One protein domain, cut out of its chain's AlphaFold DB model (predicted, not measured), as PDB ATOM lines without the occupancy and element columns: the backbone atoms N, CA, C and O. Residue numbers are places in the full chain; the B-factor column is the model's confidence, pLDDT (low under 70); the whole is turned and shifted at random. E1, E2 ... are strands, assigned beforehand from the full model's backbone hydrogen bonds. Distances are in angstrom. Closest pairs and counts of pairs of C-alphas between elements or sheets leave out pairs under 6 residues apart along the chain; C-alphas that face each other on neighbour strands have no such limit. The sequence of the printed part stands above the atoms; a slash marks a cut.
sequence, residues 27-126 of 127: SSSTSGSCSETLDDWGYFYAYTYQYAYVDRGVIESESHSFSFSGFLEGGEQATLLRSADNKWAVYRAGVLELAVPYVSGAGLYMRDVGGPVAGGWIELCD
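AT A GLANCE: This is residues 27 to 126 of the 127 residues of an uncharacterized protein of Nocardia sp. RB56 (UniProt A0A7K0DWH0). Three long strands, E1, E2 and E3, make an arched sheet that bends over one face of a smaller-stranded, strongly twisted sheet, E4 to E8; the two sheets are partly face to face, their strands crossed. At the edges, E3 comes to E4 and E1 comes to E8. The printed part has 100 residues with eight named strands, E1 to E8 along the chain, and no named helix: the class is all strand. The sheets, in the orders E4 - E5 - E6 - E7 - E8 and E1 - E2 - E3, are antiparallel throughout. The whole is compact, with a radius of gyration of the C-alphas of 12.7 A, and only just elongated, spanning 37 by 25 by 22 A.

HOW THE PARTS SIT: Begin with the five-strand sheet: E4 is residues 79 to 84, E5 88 to 93, E6 96 to 101, E7 108 to 112 and E8 122 to 125. It is a meander, each strand the antiparallel neighbour of the one before, and each such pair is a hairpin. Look for N 81 and O 90 at 2.8 A between E4 and E5, N 91 and O 98 at 2.8 A between E5 and E6, N 99 and O 109 at 2.8 A between E6 and E7, and N 110 and O 122 at 2.9 A between E7 and E8, each within hydrogen-bond range. From edge to edge its strands' lines turn by 96 degrees. The second meander is E1, residues 27 to 38, E2, residues 42 to 55, and E3, residues 58 to 70; E1 and E2 form a hairpin, with N 32 and O 48 at 2.9 A, and E2 and E3 form another, with N 49 and O 65 at 2.9 A. Between the sheets, the closest C-alphas of E2 and E6 are Gln 50 and Pro 101, 6.7 A. At the edges, those of E3 and E4 are Val 58 and Ser 83, 5.7 A, and those of E1 and E8 are Cys 34 and Cys 125, 6.0 A. E3 and E7 are apart.

IN THESE COORDINATES: Find C-alpha 27 at (-1.887, -2.646, -15.572); from there E1 runs 32.2 A and bends by 66 degrees at residue 35. E2, 37.0 A, bends by 61 degrees at residue 45, and E3, 30.6 A, by 92 degrees at residue 61. E4 measures 14.7 A, E5 15.9 A, E6 16.0 A and E7 14.1 A. E8 runs 9.5 A to C-alpha 125 at (1.938, 7.478, 3.022).

THE WHOLE: The C-alphas of Asp 39 and Asp 55 are the two farthest apart, 38.2 A. The printed part has no cut, and no link is long. The mean pLDDT of the printed part is 94.3; look for values under 70 at residues 115 to 118, between E7 and E8.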
ATOM      1  N   SER A  27      -2.679  -2.180 -16.708       95.94
ATOM      2  CA  SER A  27      -1.887  -2.646 -15.572       95.94
ATOM      3  C   SER A  27      -0.917  -1.579 -15.106       95.94
ATOM      4  O   SER A  27      -0.478  -0.730 -15.883       95.94
ATOM      5  N   SER A  28      -0.599  -1.619 -13.819       97.19
ATOM      6  CA  SER A  28       0.379  -0.735 -13.197       97.19
ATOM      7  C   SER A  28       0.971  -1.407 -11.963       97.19
ATOM      8  O   SER A  28       0.412  -2.372 -11.430       97.19
ATOM      9  N   SER A  29       2.112  -0.897 -11.517       97.69
ATOM     10  CA  SER A  29       2.658  -1.216 -10.210       97.69
ATOM     11  C   SER A  29       3.237   0.014  -9.531       97.69
ATOM     12  O   SER A  29       3.643   0.978 -10.181       97.69
ATOM     13  N   THR A  30       3.284  -0.031  -8.206       97.94
ATOM     14  CA  THR A  30       4.030   0.932  -7.400       97.94
ATOM     15  C   THR A  30       4.580   0.249  -6.157       97.94
ATOM     16  O   THR A  30       4.131  -0.830  -5.758       97.94
ATOM     17  N   SER A  31       5.574   0.884  -5.556       98.06
ATOM     18  CA  SER A  31       6.116   0.481  -4.271       98.06
ATOM     19  C   SER A  31       6.570   1.690  -3.484       98.06
ATOM     20  O   SER A  31       7.101   2.635  -4.064       98.06
ATOM     21  N   GLY A  32       6.461   1.611  -2.169       97.69
ATOM     22  CA  GLY A  32       6.962   2.637  -1.275       97.69
ATOM     23  C   GLY A  32       7.013   2.139   0.156       97.69
ATOM     24  O   GLY A  32       6.457   1.088   0.489       97.69
ATOM     25  N   SER A  33       7.702   2.902   0.995       97.94
ATOM     26  CA  SER A  33       7.673   2.695   2.431       97.94
ATOM     27  C   SER A  33       7.582   4.005   3.190       97.94
ATOM     28  O   SER A  33       8.094   5.032   2.747       97.94
ATOM     29  N   CYS A  34       6.929   3.962   4.344       98.06
ATOM     30  CA  CYS A  34       6.906   5.057   5.296       98.06
ATOM     31  C   CYS A  34       6.676   4.533   6.721       98.06
ATOM     32  O   CYS A  34       6.384   3.352   6.936       98.06
ATOM     33  N   SER A  35       6.846   5.407   7.707       98.12
ATOM     34  CA  SER A  35       6.575   5.108   9.111       98.12
ATOM     35  C   SER A  35       6.254   6.387   9.860       98.12
ATOM     36  O   SER A  35       6.983   7.370   9.713       98.12
ATOM     37  N   GLU A  36       5.237   6.347  10.707       97.81
ATOM     38  CA  GLU A  36       4.822   7.470  11.543       97.81
ATOM     39  C   GLU A  36       4.084   6.949  12.790       97.81
ATOM     40  O   GLU A  36       3.825   5.753  12.927       97.81
ATOM     41  N   THR A  37       3.777   7.839  13.732       96.75
ATOM     42  CA  THR A  37       2.907   7.563  14.877       96.75
ATOM     43  C   THR A  37       1.635   8.385  14.733       96.75
ATOM     44  O   THR A  37       1.707   9.610  14.718       96.75
ATOM     45  N   LEU A  38       0.482   7.721  14.668       93.00
ATOM     46  CA  LEU A  38      -0.826   8.378  14.658       93.00
ATOM     47  C   LEU A  38      -1.386   8.453  16.081       93.00
ATOM     48  O   LEU A  38      -1.292   7.475  16.822       93.00
ATOM     49  N   ASP A  39      -2.015   9.572  16.441       88.38
ATOM     50  CA  ASP A  39      -2.488   9.835  17.810       88.38
ATOM     51  C   ASP A  39      -3.398   8.721  18.371       88.38
ATOM     52  O   ASP A  39      -3.201   8.274  19.500       88.38
ATOM     53  N   ASP A  40      -4.344   8.221  17.569       87.12
ATOM     54  CA  ASP A  40      -5.342   7.229  18.008       87.12
ATOM     55  C   ASP A  40      -4.938   5.762  17.764       87.12
ATOM     56  O   ASP A  40      -5.626   4.846  18.216       87.12
ATOM     57  N   TRP A  41      -3.833   5.518  17.050       89.94
ATOM     58  CA  TRP A  41      -3.444   4.171  16.593       89.94
ATOM     59  C   TRP A  41      -2.052   3.740  17.055       89.94
ATOM     60  O   TRP A  41      -1.780   2.548  17.198       89.94
ATOM     61  N   GLY A  42      -1.171   4.700  17.322       94.56
ATOM     62  CA  GLY A  42       0.223   4.464  17.657       94.56
ATOM     63  C   GLY A  42       1.131   4.387  16.430       94.56
ATOM     64  O   GLY A  42       0.810   4.873  15.345       94.56
ATOM     65  N   TYR A  43       2.314   3.816  16.640       97.69
ATOM     66  CA  TYR A  43       3.346   3.680  15.615       97.69
ATOM     67  C   TYR A  43       2.942   2.683  14.524       97.69
ATOM     68  O   TYR A  43       2.396   1.616  14.823       97.69
ATOM     69  N   PHE A  44       3.321   2.983  13.284       97.94
ATOM     70  CA  PHE A  44       3.353   2.024  12.193       97.94
ATOM     71  C   PHE A  44       4.627   2.134  11.359       97.94
ATOM     72  O   PHE A  44       5.249   3.187  11.239       97.94
ATOM     73  N   TYR A  45       4.961   1.021  10.719       98.44
ATOM     74  CA  TYR A  45       5.810   0.985   9.537       98.44
ATOM     75  C   TYR A  45       5.055   0.255   8.437       98.44
ATOM     76  O   TYR A  45       4.400  -0.758   8.697       98.44
ATOM     77  N   ALA A  46       5.175   0.756   7.216       98.50
ATOM     78  CA  ALA A  46       4.643   0.109   6.039       98.50
ATOM     79  C   ALA A  46       5.669   0.113   4.921       98.50
ATOM     80  O   ALA A  46       6.167   1.162   4.535       98.50
ATOM     81  N   TYR A  47       5.932  -1.063   4.366       98.44
ATOM     82  CA  TYR A  47       6.437  -1.240   3.018       98.44
ATOM     83  C   TYR A  47       5.379  -1.968   2.205       98.44
ATOM     84  O   TYR A  47       4.853  -3.003   2.625       98.44
ATOM     85  N   THR A  48       5.107  -1.448   1.013       98.38
ATOM     86  CA  THR A  48       4.252  -2.127   0.049       98.38
ATOM     87  C   THR A  48       4.904  -2.125  -1.320       98.38
ATOM     88  O   THR A  48       5.483  -1.132  -1.754       98.38
ATOM     89  N   TYR A  49       4.785  -3.252  -2.003       98.31
ATOM     90  CA  TYR A  49       4.830  -3.352  -3.450       98.31
ATOM     91  C   TYR A  49       3.495  -3.933  -3.901       98.31
ATOM     92  O   TYR A  49       3.057  -4.947  -3.354       98.31
ATOM     93  N   GLN A  50       2.885  -3.323  -4.912       98.44
ATOM     94  CA  GLN A  50       1.649  -3.799  -5.510       98.44
ATOM     95  C   GLN A  50       1.716  -3.676  -7.026       98.44
ATOM     96  O   GLN A  50       1.930  -2.594  -7.566       98.44
ATOM     97  N   TYR A  51       1.437  -4.781  -7.707       98.38
ATOM     98  CA  TYR A  51       1.064  -4.836  -9.112       98.38
ATOM     99  C   TYR A  51      -0.416  -5.205  -9.237       98.38
ATOM    100  O   TYR A  51      -0.894  -6.086  -8.519       98.38
ATOM    101  N   ALA A  52      -1.124  -4.590 -10.183       98.12
ATOM    102  CA  ALA A  52      -2.475  -4.991 -10.554       98.12
ATOM    103  C   ALA A  52      -2.696  -4.872 -12.066       98.12
ATOM    104  O   ALA A  52      -2.272  -3.901 -12.695       98.12
ATOM    105  N   TYR A  53      -3.407  -5.845 -12.634       97.25
ATOM    106  CA  TYR A  53      -4.069  -5.747 -13.930       97.25
ATOM    107  C   TYR A  53      -5.575  -5.612 -13.697       97.25
ATOM    108  O   TYR A  53      -6.197  -6.467 -13.061       97.25
ATOM    109  N   VAL A  54      -6.141  -4.517 -14.196       95.81
ATOM    110  CA  VAL A  54      -7.532  -4.122 -14.002       95.81
ATOM    111  C   VAL A  54      -8.269  -4.197 -15.334       95.81
ATOM    112  O   VAL A  54      -7.866  -3.548 -16.297       95.81
ATOM    113  N   ASP A  55      -9.373  -4.939 -15.383       94.31
ATOM    114  CA  ASP A  55     -10.333  -4.935 -16.493       94.31
ATOM    115  C   ASP A  55     -11.688  -4.448 -15.982       94.31
ATOM    116  O   ASP A  55     -12.202  -4.955 -14.988       94.31
ATOM    117  N   ARG A  56     -12.276  -3.439 -16.640       90.69
ATOM    118  CA  ARG A  56     -13.610  -2.903 -16.292       90.69
ATOM    119  C   ARG A  56     -13.798  -2.622 -14.786       90.69
ATOM    120  O   ARG A  56     -14.844  -2.908 -14.207       90.69
ATOM    121  N   GLY A  57     -12.757  -2.074 -14.150       89.25
ATOM    122  CA  GLY A  57     -12.746  -1.721 -12.727       89.25
ATOM    123  C   GLY A  57     -12.541  -2.892 -11.758       89.25
ATOM    124  O   GLY A  57     -12.615  -2.686 -10.549       89.25
ATOM    125  N   VAL A  58     -12.268  -4.103 -12.247       93.69
ATOM    126  CA  VAL A  58     -12.015  -5.305 -11.440       93.69
ATOM    127  C   VAL A  58     -10.545  -5.695 -11.548       93.69
ATOM    128  O   VAL A  58      -9.981  -5.663 -12.636       93.69
ATOM    129  N   ILE A  59      -9.915  -6.058 -10.428       96.06
ATOM    130  CA  ILE A  59      -8.560  -6.629 -10.434       96.06
ATOM    131  C   ILE A  59      -8.674  -8.090 -10.874       96.06
ATOM    132  O   ILE A  59      -9.191  -8.924 -10.137       96.06
ATOM    133  N   GLU A  60      -8.200  -8.380 -12.079       97.25
ATOM    134  CA  GLU A  60      -8.213  -9.725 -12.673       97.25
ATOM    135  C   GLU A  60      -6.947 -10.516 -12.304       97.25
ATOM    136  O   GLU A  60      -6.947 -11.746 -12.258       97.25
ATOM    137  N   SER A  61      -5.840  -9.815 -12.048       97.19
ATOM    138  CA  SER A  61      -4.576 -10.408 -11.612       97.19
ATOM    139  C   SER A  61      -3.777  -9.406 -10.790       97.19
ATOM    140  O   SER A  61      -3.740  -8.218 -11.114       97.19
ATOM    141  N   GLU A  62      -3.105  -9.888  -9.749       97.69
ATOM    142  CA  GLU A  62      -2.245  -9.073  -8.903       97.69
ATOM    143  C   GLU A  62      -1.018  -9.831  -8.401       97.69
ATOM    144  O   GLU A  62      -0.955 -11.061  -8.429       97.69
ATOM    145  N   SER A  63      -0.034  -9.069  -7.934       98.06
ATOM    146  CA  SER A  63       1.124  -9.574  -7.208       98.06
ATOM    147  C   SER A  63       1.552  -8.511  -6.210       98.06
ATOM    148  O   SER A  63       1.693  -7.345  -6.579       98.06
ATOM    149  N   HIS A  64       1.759  -8.906  -4.962       97.94
ATOM    150  CA  HIS A  64       2.098  -7.977  -3.898       97.94
ATOM    151  C   HIS A  64       3.189  -8.524  -2.982       97.94
ATOM    152  O   HIS A  64       3.429  -9.729  -2.901       97.94
ATOM    153  N   SER A  65       3.854  -7.611  -2.285       98.12
ATOM    154  CA  SER A  65       4.772  -7.915  -1.194       98.12
ATOM    155  C   SER A  65       4.617  -6.834  -0.139       98.12
ATOM    156  O   SER A  65       4.912  -5.666  -0.394       98.12
ATOM    157  N   PHE A  66       4.112  -7.229   1.026       98.38
ATOM    158  CA  PHE A  66       3.866  -6.333   2.146       98.38
ATOM    159  C   PHE A  66       4.796  -6.666   3.302       98.38
ATOM    160  O   PHE A  66       5.100  -7.831   3.554       98.38
ATOM    161  N   SER A  67       5.247  -5.628   3.993       98.31
ATOM    162  CA  SER A  67       5.946  -5.749   5.265       98.31
ATOM    163  C   SER A  67       5.484  -4.610   6.156       98.31
ATOM    164  O   SER A  67       5.719  -3.439   5.858       98.31
ATOM    165  N   PHE A  68       4.799  -4.966   7.229       98.38
ATOM    166  CA  PHE A  68       4.184  -4.052   8.165       98.38
ATOM    167  C   PHE A  68       4.766  -4.249   9.566       98.38
ATOM    168  O   PHE A  68       5.348  -5.277   9.911       98.38
ATOM    169  N   SER A  69       4.660  -3.218  10.395       98.25
ATOM    170  CA  SER A  69       4.955  -3.302  11.828       98.25
ATOM    171  C   SER A  69       4.113  -2.289  12.596       98.25
ATOM    172  O   SER A  69       3.522  -1.383  12.002       98.25
ATOM    173  N   GLY A  70       4.091  -2.409  13.923       97.06
ATOM    174  CA  GLY A  70       3.245  -1.566  14.764       97.06
ATOM    175  C   GLY A  70       1.785  -1.994  14.650       97.06
ATOM    176  O   GLY A  70       1.507  -3.186  14.551       97.06
ATOM    177  N   PHE A  71       0.842  -1.054  14.632       95.69
ATOM    178  CA  PHE A  71      -0.581  -1.426  14.579       95.69
ATOM    179  C   PHE A  71      -1.012  -2.059  13.237       95.69
ATOM    180  O   PHE A  71      -2.095  -2.635  13.159       95.69
ATOM    181  N   LEU A  72      -0.183  -1.963  12.188       96.75
ATOM    182  CA  LEU A  72      -0.411  -2.609  10.889       96.75
ATOM    183  C   LEU A  72       0.052  -4.075  10.839       96.75
ATOM    184  O   LEU A  72      -0.199  -4.758   9.845       96.75
ATOM    185  N   GLU A  73       0.751  -4.555  11.872       96.56
ATOM    186  CA  GLU A  73       1.268  -5.924  11.926       96.56
ATOM    187  C   GLU A  73       0.143  -6.957  11.740       96.56
ATOM    188  O   GLU A  73      -0.928  -6.867  12.345       96.56
ATOM    189  N   GLY A  74       0.377  -7.945  10.872       94.69
ATOM    190  CA  GLY A  74      -0.626  -8.935  10.474       94.69
ATOM    191  C   GLY A  74      -1.418  -8.537   9.225       94.69
ATOM    192  O   GLY A  74      -2.066  -9.396   8.622       94.69
ATOM    193  N   GLY A  75      -1.320  -7.280   8.777       95.44
ATOM    194  CA  GLY A  75      -1.873  -6.811   7.505       95.44
ATOM    195  C   GLY A  75      -1.290  -7.524   6.278       95.44
ATOM    196  O   GLY A  75      -1.903  -7.524   5.217       95.44
ATOM    197  N   GLU A  76      -0.151  -8.201   6.406       97.31
ATOM    198  CA  GLU A  76       0.452  -9.015   5.346       97.31
ATOM    199  C   GLU A  76      -0.399 -10.238   4.987       97.31
ATOM    200  O   GLU A  76      -0.247 -10.808   3.911       97.31
ATOM    201  N   GLN A  77      -1.303 -10.642   5.883       95.62
ATOM    202  CA  GLN A  77      -2.252 -11.738   5.678       95.62
ATOM    203  C   GLN A  77      -3.619 -11.233   5.191       95.62
ATOM    204  O   GLN A  77      -4.597 -11.983   5.202       95.62
ATOM    205  N   ALA A  78      -3.719  -9.954   4.816       96.94
ATOM    206  CA  ALA A  78      -4.972  -9.350   4.407       96.94
ATOM    207  C   ALA A  78      -5.494  -9.942   3.090       96.94
ATOM    208  O   ALA A  78      -4.751 -10.213   2.147       96.94
ATOM    209  N   THR A  79      -6.811 -10.087   3.004       97.62
ATOM    210  CA  THR A  79      -7.484 -10.616   1.816       97.62
ATOM    211  C   THR A  79      -7.874  -9.475   0.889       97.62
ATOM    212  O   THR A  79      -8.471  -8.495   1.342       97.62
ATOM    213  N   LEU A  80      -7.595  -9.613  -0.410       97.69
ATOM    214  CA  LEU A  80      -8.081  -8.683  -1.430       97.69
ATOM    215  C   LEU A  80      -9.615  -8.651  -1.432       97.69
ATOM    216  O   LEU A  80     -10.271  -9.687  -1.521       97.69
ATOM    217  N   LEU A  81     -10.193  -7.452  -1.379       97.00
ATOM    218  CA  LEU A  81     -11.636  -7.240  -1.453       97.00
ATOM    219  C   LEU A  81     -12.089  -6.735  -2.818       97.00
ATOM    220  O   LEU A  81     -13.079  -7.227  -3.356       97.00
ATOM    221  N   ARG A  82     -11.442  -5.679  -3.323       95.69
ATOM    222  CA  ARG A  82     -11.862  -4.976  -4.544       95.69
ATOM    223  C   ARG A  82     -10.789  -4.023  -5.054       95.69
ATOM    224  O   ARG A  82      -9.903  -3.619  -4.309       95.69
ATOM    225  N   SER A  83     -10.961  -3.588  -6.297       95.69
ATOM    226  CA  SER A  83     -10.339  -2.364  -6.802       95.69
ATOM    227  C   SER A  83     -11.077  -1.127  -6.279       95.69
ATOM    228  O   SER A  83     -12.287  -1.181  -6.032       95.69
ATOM    229  N   ALA A  84     -10.375  -0.004  -6.165       94.81
ATOM    230  CA  ALA A  84     -10.959   1.314  -5.945       94.81
ATOM    231  C   ALA A  84     -10.329   2.345  -6.890       94.81
ATOM    232  O   ALA A  84      -9.105   2.408  -7.034       94.81
ATOM    233  N   ASP A  85     -11.190   3.125  -7.551       92.94
ATOM    234  CA  ASP A  85     -10.861   4.276  -8.406       92.94
ATOM    235  C   ASP A  85      -9.750   4.052  -9.440       92.94
ATOM    236  O   ASP A  85      -9.089   5.000  -9.865       92.94
ATOM    237  N   ASN A  86      -9.547   2.801  -9.868       92.38
ATOM    238  CA  ASN A  86      -8.481   2.413 -10.795       92.38
ATOM    239  C   ASN A  86      -7.071   2.803 -10.304       92.38
ATOM    240  O   ASN A  86      -6.180   3.053 -11.116       92.38
ATOM    241  N   LYS A  87      -6.875   2.879  -8.983       96.00
ATOM    242  CA  LYS A  87      -5.599   3.260  -8.358       96.00
ATOM    243  C   LYS A  87      -5.195   2.371  -7.190       96.00
ATOM    244  O   LYS A  87      -3.998   2.194  -6.974       96.00
ATOM    245  N   TRP A  88      -6.166   1.820  -6.460       98.06
ATOM    246  CA  TRP A  88      -5.914   1.062  -5.237       98.06
ATOM    247  C   TRP A  88      -6.494  -0.345  -5.289       98.06
ATOM    248  O   TRP A  88      -7.601  -0.568  -5.788       98.06
ATOM    249  N   ALA A  89      -5.752  -1.289  -4.722       98.19
ATOM    250  CA  ALA A  89      -6.249  -2.588  -4.306       98.19
ATOM    251  C   ALA A  89      -6.630  -2.482  -2.827       98.19
ATOM    252  O   ALA A  89      -5.811  -2.107  -1.987       98.19
ATOM    253  N   VAL A  90      -7.895  -2.754  -2.506       98.12
ATOM    254  CA  VAL A  90      -8.385  -2.704  -1.127       98.12
ATOM    255  C   VAL A  90      -8.281  -4.087  -0.513       98.12
ATOM    256  O   VAL A  90      -8.976  -5.004  -0.949       98.12
ATOM    257  N   TYR A  91      -7.470  -4.213   0.527       98.19
ATOM    258  CA  TYR A  91      -7.300  -5.415   1.328       98.19
ATOM    259  C   TYR A  91      -7.994  -5.282   2.680       98.19
ATOM    260  O   TYR A  91      -8.230  -4.172   3.156       98.19
ATOM    261  N   ARG A  92      -8.303  -6.412   3.321       96.62
ATOM    262  CA  ARG A  92      -8.829  -6.440   4.690       96.62
ATOM    263  C   ARG A  92      -8.158  -7.501   5.552       96.62
ATOM    264  O   ARG A  92      -8.139  -8.673   5.180       96.62
ATOM    265  N   ALA A  93      -7.711  -7.090   6.736       94.50
ATOM    266  CA  ALA A  93      -7.268  -7.958   7.822       94.50
ATOM    267  C   ALA A  93      -8.103  -7.655   9.074       94.50
ATOM    268  O   ALA A  93      -7.981  -6.594   9.686       94.50
ATOM    269  N   GLY A  94      -9.002  -8.570   9.444       92.38
ATOM    270  CA  GLY A  94      -9.928  -8.347  10.556       92.38
ATOM    271  C   GLY A  94     -10.811  -7.111  10.333       92.38
ATOM    272  O   GLY A  94     -11.614  -7.084   9.399       92.38
ATOM    273  N   VAL A  95     -10.664  -6.107  11.203       91.38
ATOM    274  CA  VAL A  95     -11.408  -4.832  11.150       91.38
ATOM    275  C   VAL A  95     -10.676  -3.725  10.389       91.38
ATOM    276  O   VAL A  95     -11.249  -2.662  10.185       91.38
ATOM    277  N   LEU A  96      -9.441  -3.960   9.946       93.38
ATOM    278  CA  LEU A  96      -8.648  -2.975   9.223       93.38
ATOM    279  C   LEU A  96      -8.775  -3.205   7.715       93.38
ATOM    280  O   LEU A  96      -8.508  -4.304   7.223       93.38
ATOM    281  N   GLU A  97      -9.164  -2.171   6.971       97.00
ATOM    282  CA  GLU A  97      -9.001  -2.131   5.519       97.00
ATOM    283  C   GLU A  97      -7.802  -1.270   5.129       97.00
ATOM    284  O   GLU A  97      -7.610  -0.190   5.686       97.00
ATOM    285  N   LEU A  98      -7.049  -1.725   4.129       97.88
ATOM    286  CA  LEU A  98      -5.912  -1.022   3.541       97.88
ATOM    287  C   LEU A  98      -6.175  -0.791   2.056       97.88
ATOM    288  O   LEU A  98      -6.405  -1.749   1.324       97.88
ATOM    289  N   ALA A  99      -6.136   0.458   1.601       98.25
ATOM    290  CA  ALA A  99      -6.122   0.789   0.181       98.25
ATOM    291  C   ALA A  99      -4.665   0.952  -0.259       98.25
ATOM    292  O   ALA A  99      -4.052   2.002  -0.060       98.25
ATOM    293  N   VAL A 100      -4.107  -0.119  -0.818       98.38
ATOM    294  CA  VAL A 100      -2.718  -0.181  -1.273       98.38
ATOM    295  C   VAL A 100      -2.661   0.303  -2.720       98.38
ATOM    296  O   VAL A 100      -3.358  -0.258  -3.572       98.38
ATOM    297  N   PRO A 101      -1.874   1.343  -3.034       98.06
ATOM    298  CA  PRO A 101      -1.828   1.870  -4.385       98.06
ATOM    299  C   PRO A 101      -1.088   0.892  -5.299       98.06
ATOM    300  O   PRO A 101      -0.120   0.270  -4.880       98.06
ATOM    301  N   TYR A 102      -1.515   0.784  -6.556       97.25
ATOM    302  CA  TYR A 102      -0.733   0.213  -7.666       97.25
ATOM    303  C   TYR A 102      -0.371   1.277  -8.717       97.25
ATOM    304  O   TYR A 102       0.193   0.964  -9.764       97.25
ATOM    305  N   VAL A 103      -0.692   2.544  -8.443       96.38
ATOM    306  CA  VAL A 103      -0.345   3.731  -9.232       96.38
ATOM    307  C   VAL A 103       0.446   4.674  -8.326       96.38
ATOM    308  O   VAL A 103       0.034   4.905  -7.195       96.38
ATOM    309  N   SER A 104       1.574   5.206  -8.794       95.19
ATOM    310  CA  SER A 104       2.384   6.149  -8.001       95.19
ATOM    311  C   SER A 104       1.665   7.484  -7.774       95.19
ATOM    312  O   SER A 104       0.889   7.938  -8.620       95.19
ATOM    313  N   GLY A 105       1.925   8.100  -6.622       95.25
ATOM    314  CA  GLY A 105       1.316   9.337  -6.140       95.25
ATOM    315  C   GLY A 105      -0.132   9.166  -5.690       95.25
ATOM    316  O   GLY A 105      -0.842  10.156  -5.516       95.25
ATOM    317  N   ALA A 106      -0.613   7.926  -5.584       96.38
ATOM    318  CA  ALA A 106      -1.957   7.644  -5.105       96.38
ATOM    319  C   ALA A 106      -1.994   7.503  -3.582       96.38
ATOM    320  O   ALA A 106      -3.076   7.621  -3.030       96.38
ATOM    321  N   GLY A 107      -0.862   7.268  -2.913       97.38
ATOM    322  CA  GLY A 107      -0.796   7.134  -1.463       97.38
ATOM    323  C   GLY A 107      -1.394   5.834  -0.909       97.38
ATOM    324  O   GLY A 107      -2.207   5.154  -1.544       97.38
ATOM    325  N   LEU A 108      -0.962   5.477   0.298       98.12
ATOM    326  CA  LEU A 108      -1.446   4.340   1.081       98.12
ATOM    327  C   LEU A 108      -2.451   4.837   2.110       98.12
ATOM    328  O   LEU A 108      -2.145   5.757   2.860       98.12
ATOM    329  N   TYR A 109      -3.614   4.192   2.190       97.81
ATOM    330  CA  TYR A 109      -4.658   4.576   3.137       97.81
ATOM    331  C   TYR A 109      -5.109   3.394   3.978       97.81
ATOM    332  O   TYR A 109      -5.097   2.247   3.526       97.81
ATOM    333  N   MET A 110      -5.604   3.691   5.173       95.94
ATOM    334  CA  MET A 110      -6.285   2.734   6.031       95.94
ATOM    335  C   MET A 110      -7.668   3.222   6.439       95.94
ATOM    336  O   MET A 110      -7.957   4.419   6.415       95.94
ATOM    337  N   ARG A 111      -8.515   2.299   6.879       94.50
ATOM    338  CA  ARG A 111      -9.681   2.625   7.700       94.50
ATOM    339  C   ARG A 111     -10.046   1.468   8.608       94.50
ATOM    340  O   ARG A 111      -9.888   0.302   8.245       94.50
ATOM    341  N   ASP A 112     -10.614   1.808   9.753       92.38
ATOM    342  CA  ASP A 112     -11.319   0.855  10.596       92.38
ATOM    343  C   ASP A 112     -12.743   0.655  10.068       92.38
ATOM    344  O   ASP A 112     -13.457   1.624   9.793       92.38
ATOM    345  N   VAL A 113     -13.169  -0.595   9.923       90.31
ATOM    346  CA  VAL A 113     -14.536  -0.961   9.529       90.31
ATOM    347  C   VAL A 113     -15.307  -1.692  10.628       90.31
ATOM    348  O   VAL A 113     -16.448  -2.089  10.391       90.31
ATOM    349  N   GLY A 114     -14.721  -1.894  11.813       77.25
ATOM    350  CA  GLY A 114     -15.345  -2.668  12.892       77.25
ATOM    351  C   GLY A 114     -15.097  -2.173  14.319       77.25
ATOM    352  O   GLY A 114     -15.745  -2.677  15.235       77.25
ATOM    353  N   GLY A 115     -14.196  -1.219  14.533       65.75
ATOM    354  CA  GLY A 115     -13.890  -0.656  15.844       65.75
ATOM    355  C   GLY A 115     -14.623   0.654  16.169       65.75
ATOM    356  O   GLY A 115     -15.474   1.127  15.414       65.75
ATOM    357  N   PRO A 116     -14.320   1.254  17.335       58.72
ATOM    358  CA  PRO A 116     -14.982   2.466  17.828       58.72
ATOM    359  C   PRO A 116     -14.644   3.722  17.009       58.72
ATOM    360  O   PRO A 116     -15.376   4.705  17.076       58.72
ATOM    361  N   VAL A 117     -13.561   3.669  16.227       60.88
ATOM    362  CA  VAL A 117     -13.107   4.707  15.287       60.88
ATOM    363  C   VAL A 117     -13.535   4.405  13.845       60.88
ATOM    364  O   VAL A 117     -13.022   5.024  12.913       60.88
ATOM    365  N   ALA A 118     -14.478   3.470  13.644       64.00
ATOM    366  CA  ALA A 118     -15.007   3.133  12.324       64.00
ATOM    367  C   ALA A 118     -15.400   4.401  11.552       64.00
ATOM    368  O   ALA A 118     -16.240   5.187  11.999       64.00
ATOM    369  N   GLY A 119     -14.754   4.626  10.408       71.62
ATOM    370  CA  GLY A 119     -14.698   5.969   9.841       71.62
ATOM    371  C   GLY A 119     -14.170   6.060   8.412       71.62
ATOM    372  O   GLY A 119     -14.184   5.096   7.642       71.62
ATOM    373  N   GLY A 120     -13.778   7.284   8.045       88.50
ATOM    374  CA  GLY A 120     -13.226   7.623   6.734       88.50
ATOM    375  C   GLY A 120     -11.829   7.047   6.503       88.50
ATOM    376  O   GLY A 120     -11.207   6.498   7.408       88.50
ATOM    377  N   TRP A 121     -11.347   7.175   5.270       94.31
ATOM    378  CA  TRP A 121      -9.975   6.815   4.925       94.31
ATOM    379  C   TRP A 121      -8.985   7.787   5.572       94.31
ATOM    380  O   TRP A 121      -9.168   9.000   5.486       94.31
ATOM    381  N   ILE A 122      -7.946   7.237   6.192       94.75
ATOM    382  CA  ILE A 122      -6.811   7.954   6.773       94.75
ATOM    383  C   ILE A 122      -5.606   7.671   5.883       94.75
ATOM    384  O   ILE A 122      -5.299   6.506   5.621       94.75
ATOM    385  N   GLU A 123      -4.955   8.721   5.394       96.38
ATOM    386  CA  GLU A 123      -3.713   8.602   4.631       96.38
ATOM    387  C   GLU A 123      -2.559   8.228   5.565       96.38
ATOM    388  O   GLU A 123      -2.421   8.791   6.648       96.38
ATOM    389  N   LEU A 124      -1.755   7.257   5.144       96.75
ATOM    390  CA  LEU A 124      -0.570   6.783   5.854       96.75
ATOM    391  C   LEU A 124       0.717   7.226   5.161       96.75
ATOM    392  O   LEU A 124       1.653   7.639   5.830       96.75
ATOM    393  N   CYS A 125       0.772   7.117   3.832       95.31
ATOM    394  CA  CYS A 125       1.938   7.478   3.022       95.31
ATOM    395  C   CYS A 125       1.486   8.140   1.710       95.31
ATOM    396  O   CYS A 125       0.421   7.790   1.207       95.31
ATOM    397  N   ASP A 126       2.324   8.985   1.104       92.44
ATOM    398  CA  ASP A 126       1.999   9.829  -0.062       92.44
ATOM    399  C   ASP A 126       2.716   9.439  -1.383       92.44
ATOM    400  O   ASP A 126       2.752  10.225  -2.332       92.44
TER     401      ASP A 126